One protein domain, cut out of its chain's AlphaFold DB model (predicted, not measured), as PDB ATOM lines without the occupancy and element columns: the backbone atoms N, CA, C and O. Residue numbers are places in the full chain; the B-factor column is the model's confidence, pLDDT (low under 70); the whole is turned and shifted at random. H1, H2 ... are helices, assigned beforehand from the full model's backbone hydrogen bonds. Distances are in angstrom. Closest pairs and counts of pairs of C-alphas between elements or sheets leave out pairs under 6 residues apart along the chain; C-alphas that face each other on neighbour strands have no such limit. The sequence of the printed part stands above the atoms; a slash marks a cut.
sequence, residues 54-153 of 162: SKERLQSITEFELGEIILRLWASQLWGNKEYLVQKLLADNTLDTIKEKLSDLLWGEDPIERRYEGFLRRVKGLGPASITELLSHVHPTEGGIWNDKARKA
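This is residues 54 to 153 of the 162 residues of an uncharacterized protein of Candidatus Hakubanella thermoalkaliphilus (UniProt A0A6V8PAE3). What shape do the helices make? H1, H5 and H6 stand side by side in a row, neighbours running opposite ways, and H7 packs at a steep tilt on H6 and meets H5 near its end, at residues 105 to 106 alone. Short H3 sits between H7 and a crossed pair, H2 and H4, while H8 lies far out, touching no helix. What is the make-up? The printed part has 100 residues, with eight named helices, H1 to H8 in order, and no named strand: all helix, compact, with a radius of gyration of the C-alphas of 12.9 A and spans of 34 by 34 by 21 A.

Where is the longest helix? H5, residues 95 to 107, measures 17.8 A from C-alpha 95 at (26.955, -82.171, 26.729). Where are the others? H4 is 82 to 92, 15.6 A; H6 112 to 122, 15.4 A; H7 128 to 138, 15.5 A; H2 63 to 72, 14.1 A. H1 is 55 to 60, H3 75 to 78, and H8 148 to 153, ending at (31.012, -67.778, 58.590).

What touches H5? H5 and H6 form a helical hairpin at a shallow tilt of 11 degrees, C-alphas 105 and 115 being closest at 4.9 A. H1 touches H5 at 14 degrees, opposite ways, closest at C-alphas 55 and 103, 5.2 A. H7 touches residues 105 to 106 alone of H5, at a steep tilt of 55 degrees, with C-alphas 106 and 135 closest at 6.5 A. And beyond? H3 touches H7, closest at C-alphas 75 and 130, 5.4 A. H2 touches H4 at a steep tilt of 55 degrees, closest at C-alphas 67 and 86, 5.8 A. Are the backbones complete? Every O i to N i+4 pair is within hydrogen-bond range in H1, H2 and H4 to H8; H3 is too short for one.

How large is it? The two C-alphas farthest apart, those of Ser 60 and Ala 153, are 38.4 A apart. Is it unbroken and confident? The printed part has no cut, no link is long, and no printed residue is under 70 in pLDDT.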
ATOM      1  N   SER A  54      19.061 -67.709  28.660       96.44
ATOM      2  CA  SER A  54      17.709 -68.281  28.584       96.44
ATOM      3  C   SER A  54      17.725 -69.812  28.470       96.44
ATOM      4  O   SER A  54      18.731 -70.422  28.092       96.44
ATOM      5  N   LYS A  55      16.580 -70.448  28.742       95.25
ATOM      6  CA  LYS A  55      16.415 -71.899  28.585       95.25
ATOM      7  C   LYS A  55      16.783 -72.355  27.167       95.25
ATOM      8  O   LYS A  55      17.543 -73.304  27.010       95.25
ATOM      9  N   GLU A  56      16.331 -71.632  26.147       94.44
ATOM     10  CA  GLU A  56      16.593 -71.900  24.726       94.44
ATOM     11  C   GLU A  56      18.073 -71.698  24.381       94.44
ATOM     12  O   GLU A  56      18.670 -72.487  23.640       94.44
ATOM     13  N   ARG A  57      18.694 -70.658  24.954       95.88
ATOM     14  CA  ARG A  57      20.122 -70.407  24.770       95.88
ATOM     15  C   ARG A  57      20.948 -71.555  25.336       95.88
ATOM     16  O   ARG A  57      21.838 -72.044  24.651       95.88
ATOM     17  N   LEU A  58      20.622 -72.025  26.536       97.12
ATOM     18  CA  LEU A  58      21.312 -73.139  27.186       97.12
ATOM     19  C   LEU A  58      21.203 -74.450  26.394       97.12
ATOM     20  O   LEU A  58      22.174 -75.193  26.328       97.12
ATOM     21  N   GLN A  59      20.080 -74.716  25.724       94.62
ATOM     22  CA  GLN A  59      19.931 -75.914  24.884       94.62
ATOM     23  C   GLN A  59      20.805 -75.885  23.615       94.62
ATOM     24  O   GLN A  59      21.215 -76.929  23.100       94.62
ATOM     25  N   SER A  60      21.149 -74.693  23.124       95.81
ATOM     26  CA  SER A  60      21.916 -74.511  21.885       95.81
ATOM     27  C   SER A  60      23.419 -74.301  22.082       95.81
ATOM     28  O   SER A  60      24.129 -74.184  21.086       95.81
ATOM     29  N   ILE A  61      23.929 -74.292  23.321       97.56
ATOM     30  CA  ILE A  61      25.361 -74.053  23.561       97.56
ATOM     31  C   ILE A  61      26.257 -75.154  22.974       97.56
ATOM     32  O   ILE A  61      25.896 -76.327  22.891       97.56
ATOM     33  N   THR A  62      27.463 -74.778  22.598       97.94
ATOM     34  CA  THR A  62      28.561 -75.666  22.209       97.94
ATOM     35  C   THR A  62      29.418 -76.042  23.422       97.94
ATOM     36  O   THR A  62      29.275 -75.471  24.503       97.94
ATOM     37  N   GLU A  63      30.354 -76.982  23.256       97.19
ATOM     38  CA  GLU A  63      31.355 -77.290  24.294       97.19
ATOM     39  C   GLU A  63      32.218 -76.071  24.649       97.19
ATOM     40  O   GLU A  63      32.567 -75.869  25.812       97.19
ATOM     41  N   PHE A  64      32.521 -75.231  23.655       96.69
ATOM     42  CA  PHE A  64      33.269 -73.995  23.859       96.69
ATOM     43  C   PHE A  64      32.492 -73.015  24.748       96.69
ATOM     44  O   PHE A  64      33.013 -72.555  25.762       96.69
ATOM     45  N   GLU A  65      31.224 -72.760  24.421       97.81
ATOM     46  CA  GLU A  65      30.355 -71.873  25.206       97.81
ATOM     47  C   GLU A  65      30.072 -72.436  26.605       97.81
ATOM     48  O   GLU A  65      29.992 -71.681  27.574       97.81
ATOM     49  N   LEU A  66      29.983 -73.765  26.753       97.69
ATOM     50  CA  LEU A  66      29.951 -74.395  28.073       97.69
ATOM     51  C   LEU A  66      31.222 -74.059  28.867       97.69
ATOM     52  O   LEU A  66      31.134 -73.694  30.040       97.69
ATOM     53  N   GLY A  67      32.391 -74.153  28.233       96.75
ATOM     54  CA  GLY A  67      33.659 -73.741  28.827       96.75
ATOM     55  C   GLY A  67      33.622 -72.293  29.316       96.75
ATOM     56  O   GLY A  67      33.993 -72.031  30.457       96.75
ATOM     57  N   GLU A  68      33.100 -71.366  28.511       96.75
ATOM     58  CA  GLU A  68      32.944 -69.962  28.910       96.75
ATOM     59  C   GLU A  68      32.034 -69.799  30.133       96.75
ATOM     60  O   GLU A  68      32.396 -69.088  31.072       96.75
ATOM     61  N   ILE A  69      30.888 -70.486  30.167       97.62
ATOM     62  CA  ILE A  69      29.950 -70.445  31.299       97.62
ATOM     63  C   ILE A  69      30.633 -70.939  32.580       97.62
ATOM     64  O   ILE A  69      30.575 -70.273  33.614       97.62
ATOM     65  N   ILE A  70      31.298 -72.095  32.519       97.38
ATOM     66  CA  ILE A  70      31.893 -72.730  33.697       97.38
ATOM     67  C   ILE A  70      33.134 -71.980  34.167       97.38
ATOM     68  O   ILE A  70      33.278 -71.723  35.362       97.38
ATOM     69  N   LEU A  71      34.032 -71.596  33.262       96.06
ATOM     70  CA  LEU A  71      35.270 -70.901  33.619       96.06
ATOM     71  C   LEU A  71      35.036 -69.469  34.075       96.06
ATOM     72  O   LEU A  71      35.908 -68.899  34.739       96.06
ATOM     73  N   ARG A  72      33.867 -68.892  33.768       96.38
ATOM     74  CA  ARG A  72      33.510 -67.589  34.303       96.38
ATOM     75  C   ARG A  72      33.360 -67.653  35.813       96.38
ATOM     76  O   ARG A  72      33.867 -66.736  36.442       96.38
ATOM     77  N   LEU A  73      32.787 -68.704  36.408       96.75
ATOM     78  CA  LEU A  73      32.561 -68.836  37.862       96.75
ATOM     79  C   LEU A  73      33.789 -68.469  38.720       96.75
ATOM     80  O   LEU A  73      34.932 -68.791  38.382       96.75
ATOM     81  N   TRP A  74      33.556 -67.836  39.869       95.50
ATOM     82  CA  TRP A  74      34.559 -67.638  40.913       95.50
ATOM     83  C   TRP A  74      35.036 -68.979  41.466       95.50
ATOM     84  O   TRP A  74      36.238 -69.169  41.640       95.50
ATOM     85  N   ALA A  75      34.126 -69.937  41.666       94.12
ATOM     86  CA  ALA A  75      34.477 -71.288  42.099       94.12
ATOM     87  C   ALA A  75      35.481 -71.972  41.150       94.12
ATOM     88  O   ALA A  75      36.357 -72.712  41.601       94.12
ATOM     89  N   SER A  76      35.410 -71.680  39.848       93.88
ATOM     90  CA  SER A  76      36.341 -72.215  38.847       93.88
ATOM     91  C   SER A  76      37.733 -71.590  38.926       93.88
ATOM     92  O   SER A  76      38.702 -72.222  38.521       93.88
ATOM     93  N   GLN A  77      37.880 -70.391  39.503       89.31
ATOM     94  CA  GLN A  77      39.195 -69.750  39.664       89.31
ATOM     95  C   GLN A  77      40.094 -70.471  40.675       89.31
ATOM     96  O   GLN A  77      41.300 -70.243  40.692       89.31
ATOM     97  N   LEU A  78      39.530 -71.359  41.502       85.44
ATOM     98  CA  LEU A  78      40.295 -72.199  42.425       85.44
ATOM     99  C   LEU A  78      41.038 -73.341  41.714       85.44
ATOM    100  O   LEU A  78      41.898 -73.981  42.319       85.44
ATOM    101  N   TRP A  79      40.719 -73.613  40.447       84.06
ATOM    102  CA  TRP A  79      41.372 -74.649  39.657       84.06
ATOM    103  C   TRP A  79      42.624 -74.105  38.974       84.06
ATOM    104  O   TRP A  79      42.556 -73.165  38.185       84.06
ATOM    105  N   GLY A  80      43.771 -74.738  39.239       85.12
ATOM    106  CA  GLY A  80      45.035 -74.384  38.586       85.12
ATOM    107  C   GLY A  80      45.067 -74.732  37.094       85.12
ATOM    108  O   GLY A  80      45.663 -73.998  36.313       85.12
ATOM    109  N   ASN A  81      44.399 -75.819  36.692       90.44
ATOM    110  CA  ASN A  81      44.250 -76.225  35.294       90.44
ATOM    111  C   ASN A  81      42.773 -76.110  34.887       90.44
ATOM    112  O   ASN A  81      41.947 -76.952  35.250       90.44
ATOM    113  N   LYS A  82      42.449 -75.025  34.181       89.06
ATOM    114  CA  LYS A  82      41.081 -74.657  33.793       89.06
ATOM    115  C   LYS A  82      40.574 -75.520  32.644       89.06
ATOM    116  O   LYS A  82      39.422 -75.945  32.648       89.06
ATOM    117  N   GLU A  83      41.449 -75.839  31.704       89.50
ATOM    118  CA  GLU A  83      41.165 -76.719  30.576       89.50
ATOM    119  C   GLU A  83      40.773 -78.111  31.080       89.50
ATOM    120  O   GLU A  83      39.771 -78.674  30.641       89.50
ATOM    121  N   TYR A  84      41.498 -78.623  32.077       92.69
ATOM    122  CA  TYR A  84      41.189 -79.902  32.705       92.69
ATOM    123  C   TYR A  84      39.817 -79.908  33.390       92.69
ATOM    124  O   TYR A  84      39.121 -80.917  33.316       92.69
ATOM    125  N   LEU A  85      39.395 -78.806  34.024       93.88
ATOM    126  CA  LEU A  85      38.060 -78.715  34.628       93.88
ATOM    127  C   LEU A  85      36.963 -78.938  33.575       93.88
ATOM    128  O   LEU A  85      36.069 -79.758  33.789       93.88
ATOM    129  N   VAL A  86      37.046 -78.243  32.438       94.88
ATOM    130  CA  VAL A  86      36.040 -78.347  31.366       94.88
ATOM    131  C   VAL A  86      36.097 -79.717  30.693       94.88
ATOM    132  O   VAL A  86      35.063 -80.354  30.507       94.88
ATOM    133  N   GLN A  87      37.298 -80.219  30.397       95.12
ATOM    134  CA  GLN A  87      37.478 -81.549  29.810       95.12
ATOM    135  C   GLN A  87      36.941 -82.649  30.721       95.12
ATOM    136  O   GLN A  87      36.259 -83.554  30.254       95.12
ATOM    137  N   LYS A  88      37.202 -82.565  32.029       95.12
ATOM    138  CA  LYS A  88      36.681 -83.529  32.997       95.12
ATOM    139  C   LYS A  88      35.159 -83.466  33.089       95.12
ATOM    140  O   LYS A  88      34.517 -84.510  33.116       95.12
ATOM    141  N   LEU A  89      34.584 -82.262  33.095       96.50
ATOM    142  CA  LEU A  89      33.134 -82.079  33.090       96.50
ATOM    143  C   LEU A  89      32.485 -82.761  31.870       96.50
ATOM    144  O   LEU A  89      31.476 -83.440  32.034       96.50
ATOM    145  N   LEU A  90      33.084 -82.632  30.684       96.88
ATOM    146  CA  LEU A  90      32.622 -83.278  29.448       96.88
ATOM    147  C   LEU A  90      32.949 -84.780  29.369       96.88
ATOM    148  O   LEU A  90      32.262 -85.528  28.683       96.88
ATOM    149  N   ALA A  91      33.988 -85.248  30.060       96.81
ATOM    150  CA  ALA A  91      34.315 -86.673  30.124       96.81
ATOM    151  C   ALA A  91      33.374 -87.433  31.072       96.81
ATOM    152  O   ALA A  91      32.988 -88.569  30.795       96.81
ATOM    153  N   ASP A  92      32.991 -86.803  32.185       97.38
ATOM    154  CA  ASP A  92      32.139 -87.411  33.208       97.38
ATOM    155  C   ASP A  92      30.634 -87.285  32.889       97.38
ATOM    156  O   ASP A  92      29.817 -87.931  33.554       97.38
ATOM    157  N   ASN A  93      30.256 -86.458  31.903       97.81
ATOM    158  CA  ASN A  93      28.867 -86.155  31.545       97.81
ATOM    159  C   ASN A  93      28.730 -85.871  30.040       97.81
ATOM    160  O   ASN A  93      29.602 -85.245  29.452       97.81
ATOM    161  N   THR A  94      27.599 -86.215  29.416       96.94
ATOM    162  CA  THR A  94      27.339 -85.760  28.036       96.94
ATOM    163  C   THR A  94      26.982 -84.274  28.005       96.94
ATOM    164  O   THR A  94      26.337 -83.773  28.932       96.94
ATOM    165  N   LEU A  95      27.334 -83.575  26.918       97.69
ATOM    166  CA  LEU A  95      26.955 -82.171  26.729       97.69
ATOM    167  C   LEU A  95      25.433 -81.982  26.845       97.69
ATOM    168  O   LEU A  95      24.989 -81.067  27.531       97.69
ATOM    169  N   ASP A  96      24.636 -82.880  26.261       97.62
ATOM    170  CA  ASP A  96      23.169 -82.815  26.342       97.62
ATOM    171  C   ASP A  96      22.648 -82.939  27.779       97.62
ATOM    172  O   ASP A  96      21.765 -82.178  28.175       97.62
ATOM    173  N   THR A  97      23.247 -83.810  28.603       97.56
ATOM    174  CA  THR A  97      22.888 -83.912  30.029       97.56
ATOM    175  C   THR A  97      23.181 -82.600  30.753       97.56
ATOM    176  O   THR A  97      22.369 -82.133  31.551       97.56
ATOM    177  N   ILE A  98      24.334 -81.984  30.476       98.12
ATOM    178  CA  ILE A  98      24.713 -80.712  31.098       98.12
ATOM    179  C   ILE A  98      23.739 -79.612  30.681       98.12
ATOM    180  O   ILE A  98      23.268 -78.878  31.544       98.12
ATOM    181  N   LYS A  99      23.398 -79.514  29.393       98.19
ATOM    182  CA  LYS A  99      22.435 -78.533  28.874       98.19
ATOM    183  C   LYS A  99      21.075 -78.668  29.538       98.19
ATOM    184  O   LYS A  99      20.560 -77.695  30.078       98.19
ATOM    185  N   GLU A 100      20.513 -79.877  29.525       97.56
ATOM    186  CA  GLU A 100      19.221 -80.180  30.140       97.56
ATOM    187  C   GLU A 100      19.218 -79.795  31.621       97.56
ATOM    188  O   GLU A 100      18.339 -79.060  32.071       97.56
ATOM    189  N   LYS A 101      20.228 -80.237  32.379       97.75
ATOM    190  CA  LYS A 101      20.279 -79.981  33.820       97.75
ATOM    191  C   LYS A 101      20.619 -78.541  34.157       97.75
ATOM    192  O   LYS A 101      20.079 -78.035  35.130       97.75
ATOM    193  N   LEU A 102      21.433 -77.850  33.368       98.19
ATOM    194  CA  LEU A 102      21.699 -76.428  33.570       98.19
ATOM    195  C   LEU A 102      20.451 -75.586  33.269       98.19
ATOM    196  O   LEU A 102      20.136 -74.673  34.027       98.19
ATOM    197  N   SER A 103      19.700 -75.929  32.219       98.00
ATOM    198  CA  SER A 103      18.393 -75.326  31.938       98.00
ATOM    199  C   SER A 103      17.402 -75.536  33.083       98.00
ATOM    200  O   SER A 103      16.733 -74.586  33.478       98.00
ATOM    201  N   ASP A 104      17.313 -76.754  33.615       97.75
ATOM    202  CA  ASP A 104      16.429 -77.082  34.738       97.75
ATOM    203  C   ASP A 104      16.868 -76.393  36.038       97.75
ATOM    204  O   ASP A 104      16.047 -75.817  36.744       97.75
ATOM    205  N   LEU A 105      18.174 -76.344  36.315       97.94
ATOM    206  CA  LEU A 105      18.731 -75.660  37.481       97.94
ATOM    207  C   LEU A 105      18.339 -74.179  37.515       97.94
ATOM    208  O   LEU A 105      17.944 -73.671  38.562       97.94
ATOM    209  N   LEU A 106      18.482 -73.488  36.381       97.50
ATOM    210  CA  LEU A 106      18.303 -72.038  36.310       97.50
ATOM    211  C   LEU A 106      16.861 -71.625  36.015       97.50
ATOM    212  O   LEU A 106      16.449 -70.563  36.460       97.50
ATOM    213  N   TRP A 107      16.084 -72.436  35.298       97.50
ATOM    214  CA  TRP A 107      14.758 -72.036  34.801       97.50
ATOM    215  C   TRP A 107      13.699 -73.136  34.911       97.50
ATOM    216  O   TRP A 107      12.639 -73.030  34.294       97.50
ATOM    217  N   GLY A 108      13.974 -74.211  35.649       96.69
ATOM    218  CA  GLY A 108      12.982 -75.232  35.973       96.69
ATOM    219  C   GLY A 108      11.865 -74.672  36.857       96.69
ATOM    220  O   GLY A 108      12.071 -73.699  37.585       96.69
ATOM    221  N   GLU A 109      10.695 -75.304  36.783       96.50
ATOM    222  CA  GLU A 109       9.492 -74.922  37.540       96.50
ATOM    223  C   GLU A 109       9.473 -75.507  38.959       96.50
ATOM    224  O   GLU A 109       8.760 -75.009  39.829       96.50
ATOM    225  N   ASP A 110      10.268 -76.553  39.200       97.12
ATOM    226  CA  ASP A 110      10.414 -77.151  40.522       97.12
ATOM    227  C   ASP A 110      11.034 -76.155  41.527       97.12
ATOM    228  O   ASP A 110      11.820 -75.280  41.147       97.12
ATOM    229  N   PRO A 111      10.765 -76.313  42.836       96.44
ATOM    230  CA  PRO A 111      11.442 -75.553  43.885       96.44
ATOM    231  C   PRO A 111      12.976 -75.573  43.762       96.44
ATOM    232  O   PRO A 111      13.570 -76.565  43.322       96.44
ATOM    233  N   ILE A 112      13.641 -74.479  44.160       95.81
ATOM    234  CA  ILE A 112      15.093 -74.290  43.983       95.81
ATOM    235  C   ILE A 112      15.929 -75.416  44.603       95.81
ATOM    236  O   ILE A 112      16.925 -75.837  44.018       95.81
ATOM    237  N   GLU A 113      15.490 -75.970  45.731       95.38
ATOM    238  CA  GLU A 113      16.129 -77.091  46.408       95.38
ATOM    239  C   GLU A 113      16.065 -78.382  45.581       95.38
ATOM    240  O   GLU A 113      17.058 -79.105  45.484       95.38
ATOM    241  N   ARG A 114      14.941 -78.644  44.900       97.69
ATOM    242  CA  ARG A 114      14.782 -79.829  44.045       97.69
ATOM    243  C   ARG A 114      15.606 -79.709  42.773       97.69
ATOM    244  O   ARG A 114      16.259 -80.679  42.388       97.69
ATOM    245  N   ARG A 115      15.637 -78.514  42.174       97.75
ATOM    246  CA  ARG A 115      16.498 -78.184  41.027       97.75
ATOM    247  C   ARG A 115      17.978 -78.364  41.378       97.75
ATOM    248  O   ARG A 115      18.714 -79.043  40.660       97.75
ATOM    249  N   TYR A 116      18.400 -77.839  42.532       97.88
ATOM    250  CA  TYR A 116      19.752 -78.010  43.074       97.88
ATOM    251  C   TYR A 116      20.119 -79.489  43.273       97.88
ATOM    252  O   TYR A 116      21.144 -79.948  42.761       97.88
ATOM    253  N   GLU A 117      19.285 -80.263  43.975       97.31
ATOM    254  CA  GLU A 117      19.522 -81.696  44.200       97.31
ATOM    255  C   GLU A 117      19.507 -82.505  42.898       97.31
ATOM    256  O   GLU A 117      20.254 -83.477  42.738       97.31
ATOM    257  N   GLY A 118      18.631 -82.135  41.963       97.62
ATOM    258  CA  GLY A 118      18.554 -82.706  40.625       97.62
ATOM    259  C   GLY A 118      19.871 -82.541  39.877       97.62
ATOM    260  O   GLY A 118      20.431 -83.535  39.407       97.62
ATOM    261  N   PHE A 119      20.402 -81.318  39.840       98.12
ATOM    262  CA  PHE A 119      21.684 -81.019  39.211       98.12
ATOM    263  C   PHE A 119      22.838 -81.753  39.900       98.12
ATOM    264  O   PHE A 119      23.572 -82.487  39.242       98.12
ATOM    265  N   LEU A 120      22.956 -81.633  41.228       97.19
ATOM    266  CA  LEU A 120      24.050 -82.220  42.008       97.19
ATOM    267  C   LEU A 120      24.150 -83.746  41.841       97.19
ATOM    268  O   LEU A 120      25.246 -84.300  41.816       97.19
ATOM    269  N   ARG A 121      23.014 -84.446  41.718       97.00
ATOM    270  CA  ARG A 121      22.993 -85.906  41.515       97.00
ATOM    271  C   ARG A 121      23.317 -86.334  40.086       97.00
ATOM    272  O   ARG A 121      23.711 -87.482  39.884       97.00
ATOM    273  N   ARG A 122      23.069 -85.475  39.095       97.50
ATOM    274  CA  ARG A 122      23.114 -85.840  37.668       97.50
ATOM    275  C   ARG A 122      24.335 -85.305  36.937       97.50
ATOM    276  O   ARG A 122      24.748 -85.943  35.978       97.50
ATOM    277  N   VAL A 123      24.909 -84.196  37.397       97.94
ATOM    278  CA  VAL A 123      26.092 -83.576  36.800       97.94
ATOM    279  C   VAL A 123      27.273 -83.707  37.755       97.94
ATOM    280  O   VAL A 123      27.299 -83.118  38.834       97.94
ATOM    281  N   LYS A 124      28.277 -84.486  37.354       96.50
ATOM    282  CA  LYS A 124      29.538 -84.644  38.090       96.50
ATOM    283  C   LYS A 124      30.501 -83.504  37.771       96.50
ATOM    284  O   LYS A 124      30.464 -82.946  36.683       96.50
ATOM    285  N   GLY A 125      31.408 -83.201  38.698       93.31
ATOM    286  CA  GLY A 125      32.495 -82.235  38.483       93.31
ATOM    287  C   GLY A 125      32.197 -80.809  38.954       93.31
ATOM    288  O   GLY A 125      33.133 -80.031  39.121       93.31
ATOM    289  N   LEU A 126      30.939 -80.484  39.266       95.31
ATOM    290  CA  LEU A 126      30.547 -79.207  39.867       95.31
ATOM    291  C   LEU A 126      30.007 -79.439  41.278       95.31
ATOM    292  O   LEU A 126      29.035 -80.158  41.482       95.31
ATOM    293  N   GLY A 127      30.678 -78.847  42.264       94.62
ATOM    294  CA  GLY A 127      30.297 -78.969  43.669       94.62
ATOM    295  C   GLY A 127      29.288 -77.905  44.116       94.62
ATOM    296  O   GLY A 127      28.973 -76.986  43.353       94.62
ATOM    297  N   PRO A 128      28.854 -77.955  45.391       96.00
ATOM    298  CA  PRO A 128      27.906 -76.995  45.960       96.00
ATOM    299  C   PRO A 128      28.286 -75.529  45.731       96.00
ATOM    300  O   PRO A 128      27.420 -74.725  45.405       96.00
ATOM    301  N   ALA A 129      29.579 -75.192  45.815       96.19
ATOM    302  CA  ALA A 129      30.060 -73.830  45.588       96.19
ATOM    303  C   ALA A 129      29.724 -73.319  44.176       96.19
ATOM    304  O   ALA A 129      29.197 -72.224  44.047       96.19
ATOM    305  N   SER A 130      29.969 -74.123  43.137       96.75
ATOM    306  CA  SER A 130      29.678 -73.760  41.744       96.75
ATOM    307  C   SER A 130      28.175 -73.673  41.478       96.75
ATOM    308  O   SER A 130      27.708 -72.724  40.859       96.75
ATOM    309  N   ILE A 131      27.408 -74.656  41.963       97.88
ATOM    310  CA  ILE A 131      25.964 -74.744  41.706       97.88
ATOM    311  C   ILE A 131      25.224 -73.599  42.409       97.88
ATOM    312  O   ILE A 131      24.387 -72.931  41.808       97.88
ATOM    313  N   THR A 132      25.552 -73.332  43.674       97.62
ATOM    314  CA  THR A 132      24.937 -72.221  44.417       97.62
ATOM    315  C   THR A 132      25.419 -70.852  43.945       97.62
ATOM    316  O   THR A 132      24.655 -69.898  44.038       97.62
ATOM    317  N   GLU A 133      26.628 -70.733  43.382       97.56
ATOM    318  CA  GLU A 133      27.067 -69.502  42.709       97.56
ATOM    319  C   GLU A 133      26.178 -69.197  41.495       97.56
ATOM    320  O   GLU A 133      25.624 -68.099  41.418       97.56
ATOM    321  N   LEU A 134      25.963 -70.180  40.608       97.75
ATOM    322  CA  LEU A 134      25.049 -70.059  39.465       97.75
ATOM    323  C   LEU A 134      23.647 -69.614  39.908       97.75
ATOM    324  O   LEU A 134      23.118 -68.623  39.402       97.75
ATOM    325  N   LEU A 135      23.077 -70.305  40.899       97.75
ATOM    326  CA  LEU A 135      21.766 -69.963  41.452       97.75
ATOM    327  C   LEU A 135      21.747 -68.565  42.076       97.75
ATOM    328  O   LEU A 135      20.797 -67.828  41.856       97.75
ATOM    329  N   SER A 136      22.792 -68.151  42.795       96.69
ATOM    330  CA  SER A 136      22.839 -66.831  43.441       96.69
ATOM    331  C   SER A 136      22.897 -65.662  42.453       96.69
ATOM    332  O   SER A 136      22.525 -64.540  42.799       96.69
ATOM    333  N   HIS A 137      23.364 -65.909  41.225       96.50
ATOM    334  CA  HIS A 137      23.349 -64.915  40.158       96.50
ATOM    335  C   HIS A 137      21.973 -64.793  39.499       96.50
ATOM    336  O   HIS A 137      21.551 -63.674  39.196       96.50
ATOM    337  N   VAL A 138      21.276 -65.913  39.286       96.69
ATOM    338  CA  VAL A 138      19.975 -65.937  38.594       96.69
ATOM    339  C   VAL A 138      18.808 -65.673  39.554       96.69
ATOM    340  O   VAL A 138      17.946 -64.857  39.245       96.69
ATOM    341  N   HIS A 139      18.843 -66.264  40.749       95.75
ATOM    342  CA  HIS A 139      17.800 -66.215  41.784       95.75
ATOM    343  C   HIS A 139      18.348 -65.686  43.125       95.75
ATOM    344  O   HIS A 139      18.362 -66.406  44.128       95.75
ATOM    345  N   PRO A 140      18.820 -64.425  43.189       93.06
ATOM    346  CA  PRO A 140      19.532 -63.888  44.356       93.06
ATOM    347  C   PRO A 140      18.693 -63.805  45.642       93.06
ATOM    348  O   PRO A 140      19.251 -63.574  46.714       93.06
ATOM    349  N   THR A 141      17.370 -63.946  45.549       93.69
ATOM    350  CA  THR A 141      16.434 -63.880  46.682       93.69
ATOM    351  C   THR A 141      15.965 -65.249  47.170       93.69
ATOM    352  O   THR A 141      15.307 -65.318  48.202       93.69
ATOM    353  N   GLU A 142      16.284 -66.327  46.450       91.44
ATOM    354  CA  GLU A 142      15.823 -67.690  46.764       91.44
ATOM    355  C   GLU A 142      16.910 -68.555  47.419       91.44
ATOM    356  O   GLU A 142      16.628 -69.640  47.919       91.44
ATOM    357  N   GLY A 143      18.160 -68.085  47.447       84.88
ATOM    358  CA  GLY A 143      19.267 -68.823  48.044       84.88
ATOM    359  C   GLY A 143      20.549 -68.006  48.186       84.88
ATOM    360  O   GLY A 143      20.658 -66.874  47.719       84.88
ATOM    361  N   GLY A 144      21.537 -68.606  48.851       89.81
ATOM    362  CA  GLY A 144      22.863 -68.028  49.061       89.81
ATOM    363  C   GLY A 144      23.980 -68.954  48.585       89.81
ATOM    364  O   GLY A 144      23.770 -70.142  48.346       89.81
ATOM    365  N   ILE A 145      25.190 -68.408  48.471       93.31
ATOM    366  CA  ILE A 145      26.382 -69.183  48.111       93.31
ATOM    367  C   ILE A 145      26.717 -70.167  49.239       93.31
ATOM    368  O   ILE A 145      26.871 -69.773  50.394       93.31
ATOM    369  N   TRP A 146      26.917 -71.434  48.884       94.69
ATOM    370  CA  TRP A 146      27.309 -72.506  49.792       94.69
ATOM    371  C   TRP A 146      28.726 -73.003  49.491       94.69
ATOM    372  O   TRP A 146      28.949 -74.025  48.838       94.69
ATOM    373  N   ASN A 147      29.714 -72.253  49.979       94.06
ATOM    374  CA  ASN A 147      31.134 -72.587  49.877       94.06
ATOM    375  C   ASN A 147      31.795 -72.677  51.266       94.06
ATOM    376  O   ASN A 147      31.158 -72.464  52.296       94.06
ATOM    377  N   ASP A 148      33.090 -73.000  51.307       92.94
ATOM    378  CA  ASP A 148      33.841 -73.119  52.565       92.94
ATOM    379  C   ASP A 148      33.803 -71.838  53.417       92.94
ATOM    380  O   ASP A 148      33.630 -71.912  54.631       92.94
ATOM    381  N   LYS A 149      33.896 -70.659  52.787       92.56
ATOM    382  CA  LYS A 149      33.849 -69.367  53.484       92.56
ATOM    383  C   LYS A 149      32.471 -69.099  54.085       92.56
ATOM    384  O   LYS A 149      32.398 -68.702  55.242       92.56
ATOM    385  N   ALA A 150      31.406 -69.352  53.327       93.56
ATOM    386  CA  ALA A 150      30.032 -69.198  53.789       93.56
ATOM    387  C   ALA A 150      29.735 -70.140  54.959       93.56
ATOM    388  O   ALA A 150      29.231 -69.688  55.980       93.56
ATOM    389  N   ARG A 151      30.134 -71.416  54.861       93.81
ATOM    390  CA  ARG A 151      29.969 -72.381  55.958       93.81
ATOM    391  C   ARG A 151      30.705 -71.934  57.211       93.81
ATOM    392  O   ARG A 151      30.073 -71.792  58.243       93.81
ATOM    393  N   LYS A 152      32.000 -71.613  57.107       92.56
ATOM    394  CA  LYS A 152      32.798 -71.128  58.246       92.56
ATOM    395  C   LYS A 152      32.205 -69.881  58.886       92.56
ATOM    396  O   LYS A 152      32.192 -69.787  60.106       92.56
ATOM    397  N   ALA A 153      31.711 -68.943  58.075       90.75
ATOM    398  CA  ALA A 153      31.012 -67.778  58.590       90.75
ATOM    399  C   ALA A 153      29.752 -68.207  59.351       90.75
ATOM    400  O   ALA A 153      29.619 -67.877  60.519       90.75
TER     401      ALA A 153